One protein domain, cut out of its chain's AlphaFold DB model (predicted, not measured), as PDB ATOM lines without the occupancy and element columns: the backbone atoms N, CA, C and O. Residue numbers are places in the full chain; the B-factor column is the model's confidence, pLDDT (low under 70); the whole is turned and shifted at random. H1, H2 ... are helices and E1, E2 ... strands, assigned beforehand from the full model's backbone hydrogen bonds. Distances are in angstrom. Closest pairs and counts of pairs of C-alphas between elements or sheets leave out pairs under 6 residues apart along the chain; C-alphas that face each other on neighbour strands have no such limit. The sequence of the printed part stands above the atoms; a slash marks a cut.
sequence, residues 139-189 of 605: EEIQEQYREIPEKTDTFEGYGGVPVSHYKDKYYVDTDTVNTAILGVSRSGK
ATOM      1  N   GLU A 139     237.516 286.033 234.531       90.31
ATOM      2  CA  GLU A 139     237.268 287.281 235.262       90.31
ATOM      3  C   GLU A 139     236.324 287.052 236.448       90.31
ATOM      4  O   GLU A 139     236.564 287.561 237.538       90.31
ATOM      5  N   GLU A 140     235.287 286.232 236.270       91.75
ATOM      6  CA  GLU A 140     234.352 285.891 237.347       91.75
ATOM      7  C   GLU A 140     235.005 285.035 238.434       91.75
ATOM      8  O   GLU A 140     234.778 285.284 239.615       91.75
ATOM      9  N   ILE A 141     235.869 284.081 238.065       93.56
ATOM     10  CA  ILE A 141     236.676 283.319 239.032       93.56
ATOM     11  C   ILE A 141     237.552 284.267 239.857       93.56
ATOM     12  O   ILE A 141     237.631 284.122 241.076       93.56
ATOM     13  N   GLN A 142     238.197 285.233 239.198       93.12
ATOM     14  CA  GLN A 142     239.065 286.223 239.836       93.12
ATOM     15  C   GLN A 142     238.300 287.182 240.758       93.12
ATOM     16  O   GLN A 142     238.847 287.610 241.773       93.12
ATOM     17  N   GLU A 143     237.054 287.523 240.419       93.44
ATOM     18  CA  GLU A 143     236.180 288.347 241.259       93.44
ATOM     19  C   GLU A 143     235.602 287.568 242.453       93.44
ATOM     20  O   GLU A 143     235.429 288.140 243.530       93.44
ATOM     21  N   GLN A 144     235.293 286.280 242.273       93.06
ATOM     22  CA  GLN A 144     234.599 285.463 243.270       93.06
ATOM     23  C   GLN A 144     235.542 284.806 244.285       93.06
ATOM     24  O   GLN A 144     235.211 284.737 245.470       93.06
ATOM     25  N   TYR A 145     236.689 284.294 243.837       95.38
ATOM     26  CA  TYR A 145     237.560 283.449 244.653       95.38
ATOM     27  C   TYR A 145     238.868 284.141 245.012       95.38
ATOM     28  O   TYR A 145     239.406 284.965 244.273       95.38
ATOM     29  N   ARG A 146     239.421 283.767 246.168       95.19
ATOM     30  CA  ARG A 146     240.656 284.370 246.665       95.19
ATOM     31  C   ARG A 146     241.844 283.878 245.850       95.19
ATOM     32  O   ARG A 146     242.135 282.686 245.828       95.19
ATOM     33  N   GLU A 147     242.568 284.815 245.257       96.25
ATOM     34  CA  GLU A 147     243.839 284.551 244.590       96.25
ATOM     35  C   GLU A 147     244.955 284.278 245.618       96.25
ATOM     36  O   GLU A 147     245.126 285.033 246.583       96.25
ATOM     37  N   ILE A 148     245.729 283.211 245.408       96.81
ATOM     38  CA  ILE A 148     246.907 282.859 246.209       96.81
ATOM     39  C   ILE A 148     248.086 282.431 245.311       96.81
ATOM     40  O   ILE A 148     247.866 281.937 244.199       96.81
ATOM     41  N   PRO A 149     249.342 282.559 245.787       95.81
ATOM     42  CA  PRO A 149     250.509 282.057 245.064       95.81
ATOM     43  C   PRO A 149     250.429 280.544 244.834       95.81
ATOM     44  O   PRO A 149     250.032 279.805 245.747       95.81
ATOM     45  N   GLU A 150     250.865 280.089 243.652       92.12
ATOM     46  CA  GLU A 150     250.876 278.670 243.263       92.12
ATOM     47  C   GLU A 150     251.561 277.791 244.320       92.12
ATOM     48  O   GLU A 150     250.992 276.804 244.782       92.12
ATOM     49  N   LYS A 151     252.771 278.174 244.741       89.75
ATOM     50  CA  LYS A 151     253.635 277.373 245.617       89.75
ATOM     51  C   LYS A 151     254.611 278.236 246.407       89.75
ATOM     52  O   LYS A 151     254.814 279.401 246.083       89.75
ATOM     53  N   THR A 152     255.243 277.622 247.409       88.31
ATOM     54  CA  THR A 152     256.354 278.158 248.223       88.31
ATOM     55  C   THR A 152     255.982 279.329 249.133       88.31
ATOM     56  O   THR A 152     256.150 279.226 250.349       88.31
ATOM     57  N   ASP A 153     255.449 280.410 248.575       93.69
ATOM     58  CA  ASP A 153     255.242 281.666 249.285       93.69
ATOM     59  C   ASP A 153     254.054 281.601 250.249       93.69
ATOM     60  O   ASP A 153     252.977 281.074 249.937       93.69
ATOM     61  N   THR A 154     254.242 282.167 251.442       95.50
ATOM     62  CA  THR A 154     253.151 282.373 252.402       95.50
ATOM     63  C   THR A 154     252.244 283.505 251.943       95.50
ATOM     64  O   THR A 154     252.727 284.480 251.371       95.50
ATOM     65  N   PHE A 155     250.958 283.434 252.275       96.44
ATOM     66  CA  PHE A 155     249.979 284.456 251.904       96.44
ATOM     67  C   PHE A 155     249.080 284.837 253.083       96.44
ATOM     68  O   PHE A 155     248.849 284.044 253.997       96.44
ATOM     69  N   GLU A 156     248.582 286.073 253.067       96.56
ATOM     70  CA  GLU A 156     247.694 286.598 254.107       96.56
ATOM     71  C   GLU A 156     246.345 285.869 254.128       96.56
ATOM     72  O   GLU A 156     245.882 285.371 253.101       96.56
ATOM     73  N   GLY A 157     245.664 285.880 255.275       95.75
ATOM     74  CA  GLY A 157     244.338 285.276 255.438       95.75
ATOM     75  C   GLY A 157     244.362 283.752 255.582       95.75
ATOM     76  O   GLY A 157     245.304 283.191 256.140       95.75
ATOM     77  N   TYR A 158     243.283 283.103 255.133       96.69
ATOM     78  CA  TYR A 158     243.084 281.653 255.205       96.69
ATOM     79  C   TYR A 158     243.322 280.993 253.845       96.69
ATOM     80  O   TYR A 158     243.006 281.578 252.808       96.69
ATOM     81  N   GLY A 159     243.831 279.762 253.877       96.12
ATOM     82  CA  GLY A 159     243.742 278.838 252.750       96.12
ATOM     83  C   GLY A 159     242.322 278.292 252.588       96.12
ATOM     84  O   GLY A 159     241.433 278.575 253.399       96.12
ATOM     85  N   GLY A 160     242.107 277.504 251.543       95.31
ATOM     86  CA  GLY A 160     240.780 277.062 251.148       95.31
ATOM     87  C   GLY A 160     240.795 276.015 250.045       95.31
ATOM     88  O   GLY A 160     241.860 275.620 249.564       95.31
ATOM     89  N   VAL A 161     239.600 275.573 249.655       95.62
ATOM     90  CA  VAL A 161     239.407 274.550 248.622       95.62
ATOM     91  C   VAL A 161     239.900 275.100 247.281       95.62
ATOM     92  O   VAL A 161     239.389 276.131 246.845       95.62
ATOM     93  N   PRO A 162     240.869 274.457 246.606       94.88
ATOM     94  CA  PRO A 162     241.283 274.861 245.267       94.88
ATOM     95  C   PRO A 162     240.118 274.738 244.279       94.88
ATOM     96  O   PRO A 162     239.609 273.642 244.055       94.88
ATOM     97  N   VAL A 163     239.702 275.860 243.688       93.69
ATOM     98  CA  VAL A 163     238.618 275.909 242.694       93.69
ATOM     99  C   VAL A 163     239.180 275.937 241.281       93.69
ATOM    100  O   VAL A 163     238.693 275.235 240.398       93.69
ATOM    101  N   SER A 164     240.215 276.746 241.054       93.19
ATOM    102  CA  SER A 164     240.852 276.868 239.746       93.19
ATOM    103  C   SER A 164     242.332 277.201 239.874       93.19
ATOM    104  O   SER A 164     242.773 277.804 240.854       93.19
ATOM    105  N   HIS A 165     243.090 276.822 238.854       92.62
ATOM    106  CA  HIS A 165     244.480 277.202 238.665       92.62
ATOM    107  C   HIS A 165     244.594 277.935 237.332       92.62
ATOM    108  O   HIS A 165     244.261 277.377 236.284       92.62
ATOM    109  N   TYR A 166     245.060 279.181 237.356       91.81
ATOM    110  CA  TYR A 166     245.224 279.979 236.146       91.81
ATOM    111  C   TYR A 166     246.563 280.708 236.178       91.81
ATOM    112  O   TYR A 166     246.819 281.518 237.068       91.81
ATOM    113  N   LYS A 167     247.394 280.421 235.167       91.25
ATOM    114  CA  LYS A 167     248.799 280.845 235.069       91.25
ATOM    115  C   LYS A 167     249.632 280.311 236.237       91.25
ATOM    116  O   LYS A 167     249.832 279.108 236.303       91.25
ATOM    117  N   ASP A 168     250.116 281.188 237.103       91.50
ATOM    118  CA  ASP A 168     251.021 280.946 238.230       91.50
ATOM    119  C   ASP A 168     250.313 281.138 239.584       91.50
ATOM    120  O   ASP A 168     250.931 281.496 240.591       91.50
ATOM    121  N   LYS A 169     248.984 280.958 239.608       94.19
ATOM    122  CA  LYS A 169     248.142 281.256 240.772       94.19
ATOM    123  C   LYS A 169     247.005 280.257 240.950       94.19
ATOM    124  O   LYS A 169     246.408 279.784 239.978       94.19
ATOM    125  N   TYR A 170     246.660 280.017 242.213       95.44
ATOM    126  CA  TYR A 170     245.451 279.296 242.604       95.44
ATOM    127  C   TYR A 170     244.356 280.265 243.039       95.44
ATOM    128  O   TYR A 170     244.622 281.296 243.653       95.44
ATOM    129  N   TYR A 171     243.118 279.878 242.764       95.88
ATOM    130  CA  TYR A 171     241.911 280.530 243.247       95.88
ATOM    131  C   TYR A 171     241.234 279.576 244.212       95.88
ATOM    132  O   TYR A 171     240.864 278.463 243.827       95.88
ATOM    133  N   VAL A 172     241.136 279.991 245.471       96.06
ATOM    134  CA  VAL A 172     240.642 279.147 246.557       96.06
ATOM    135  C   VAL A 172     239.335 279.679 247.127       96.06
ATOM    136  O   VAL A 172     239.158 280.888 247.304       96.06
ATOM    137  N   ASP A 173     238.439 278.755 247.452       95.62
ATOM    138  CA  ASP A 173     237.248 279.021 248.246       95.62
ATOM    139  C   ASP A 173     237.588 278.912 249.736       95.62
ATOM    140  O   ASP A 173     237.946 277.846 250.244       95.62
ATOM    141  N   THR A 174     237.518 280.045 250.433       95.56
ATOM    142  CA  THR A 174     237.834 280.148 251.864       95.56
ATOM    143  C   THR A 174     236.606 280.049 252.767       95.56
ATOM    144  O   THR A 174     236.746 280.212 253.988       95.56
ATOM    145  N   ASP A 175     235.420 279.823 252.201       93.50
ATOM    146  CA  ASP A 175     234.187 279.697 252.965       93.50
ATOM    147  C   ASP A 175     234.140 278.382 253.752       93.50
ATOM    148  O   ASP A 175     234.836 277.402 253.479       93.50
ATOM    149  N   THR A 176     233.331 278.368 254.810       89.44
ATOM    150  CA  THR A 176     233.163 277.200 255.684       89.44
ATOM    151  C   THR A 176     232.012 276.332 255.188       89.44
ATOM    152  O   THR A 176     230.992 276.201 255.867       89.44
ATOM    153  N   VAL A 177     232.164 275.791 253.980       88.44
ATOM    154  CA  VAL A 177     231.201 274.891 253.330       88.44
ATOM    155  C   VAL A 177     231.762 273.476 253.214       88.44
ATOM    156  O   VAL A 177     232.975 273.264 253.236       88.44
ATOM    157  N   ASN A 178     230.870 272.497 253.081       89.56
ATOM    158  CA  ASN A 178     231.260 271.134 252.735       89.56
ATOM    159  C   ASN A 178     231.397 271.028 251.212       89.56
ATOM    160  O   ASN A 178     230.480 271.411 250.485       89.56
ATOM    161  N   THR A 179     232.506 270.466 250.731       91.25
ATOM    162  CA  THR A 179     232.748 270.268 249.297       91.25
ATOM    163  C   THR A 179     232.919 268.788 248.988       91.25
ATOM    164  O   THR A 179     233.787 268.124 249.551       91.25
ATOM    165  N   ALA A 180     232.111 268.278 248.060       91.12
ATOM    166  CA  ALA A 180     232.248 266.926 247.536       91.12
ATOM    167  C   ALA A 180     233.048 266.952 246.228       91.12
ATOM    168  O   ALA A 180     232.621 267.558 245.245       91.12
ATOM    169  N   ILE A 181     234.199 266.277 246.205       89.62
ATOM    170  CA  ILE A 181     235.053 266.171 245.015       89.62
ATOM    171  C   ILE A 181     234.872 264.777 244.418       89.62
ATOM    172  O   ILE A 181     235.404 263.785 244.919       89.62
ATOM    173  N   LEU A 182     234.103 264.700 243.335       89.12
ATOM    174  CA  LEU A 182     233.802 263.446 242.653       89.12
ATOM    175  C   LEU A 182     234.789 263.205 241.514       89.12
ATOM    176  O   LEU A 182     235.058 264.079 240.696       89.12
ATOM    177  N   GLY A 183     235.306 261.985 241.426       86.81
ATOM    178  CA  GLY A 183     236.130 261.575 240.297       86.81
ATOM    179  C   GLY A 183     236.472 260.099 240.369       86.81
ATOM    180  O   GLY A 183     236.538 259.520 241.453       86.81
ATOM    181  N   VAL A 184     236.760 259.491 239.227       87.50
ATOM    182  CA  VAL A 184     237.220 258.096 239.155       87.50
ATOM    183  C   VAL A 184     238.662 257.952 239.654       87.50
ATOM    184  O   VAL A 184     239.372 258.948 239.836       87.50
ATOM    185  N   SER A 185     239.127 256.727 239.896       81.88
ATOM    186  CA  SER A 185     240.550 256.488 240.180       81.88
ATOM    187  C   SER A 185     241.425 257.003 239.025       81.88
ATOM    188  O   SER A 185     241.025 256.920 237.864       81.88
ATOM    189  N   ARG A 186     242.600 257.564 239.344       83.94
ATOM    190  CA  ARG A 186     243.550 258.178 238.386       83.94
ATOM    191  C   ARG A 186     243.035 259.405 237.611       83.94
ATOM    192  O   ARG A 186     243.654 259.811 236.638       83.94
ATOM    193  N   SER A 187     241.959 260.047 238.069       88.69
ATOM    194  CA  SER A 187     241.478 261.334 237.516       88.69
ATOM    195  C   SER A 187     242.316 262.556 237.923       88.69
ATOM    196  O   SER A 187     242.015 263.666 237.502       88.69
ATOM    197  N   GLY A 188     243.339 262.373 238.763       87.88
ATOM    198  CA  GLY A 188     244.204 263.457 239.235       87.88
ATOM    199  C   GLY A 188     243.752 264.152 240.524       87.88
ATOM    200  O   GLY A 188     244.475 265.024 240.977       87.88
ATOM    201  N   LYS A 189     242.632 263.752 241.159       90.00
ATOM    202  CA  LYS A 189     242.110 264.388 242.399       90.00
ATOM    203  C   LYS A 189     243.167 264.631 243.487       90.00
ATOM    204  O   LYS A 189     243.163 265.695 244.104       90.00
TER     205      LYS A 189
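What this domain is: This is residues 139 to 189 of the 605 residues of a protein of Bacillus cereus var. anthracis (strain CI) (UniProt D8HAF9). A small three-stranded antiparallel sheet, order E1, E3, E2, has the short helix H1 over one face, and a tail leads away from it, with residues 182 to 188 sticking out. The 51 printed residues hold H1, E1, E2, E3 in that order; the class is mixed, helices and strands, with under half of the residues in named elements. The whole is only just loose, close to compact, with a radius of gyration of the C-alphas of 12.1 A and spans of 33 by 23 by 23 A.

Where its parts are: H1, residues 139 to 144, begins at C-alpha 139 (237.268, 287.281, 235.262). E1 is residues 146 to 149, E2 161 to 166, 14.8 A long, and E3 169 to 173, 13.4 A long, ending at C-alpha 173 (237.248, 279.021, 248.246).

How they stand to each other: H1, with every O i to N i+4 pair within hydrogen-bond range, is on the sheet, over E3, at a height of 9.3 A; their closest C-alphas, Gln 142 and Tyr 171, are 7.2 A apart. E1 and E3 have N 148 and O 170 at 2.8 A; the hairpin E2 and E3 has N 171 and O 164 at 2.8 A.

The domain as a whole: The printed part has no cut; the link E1 to E2 is long, and no printed residue is under pLDDT 70.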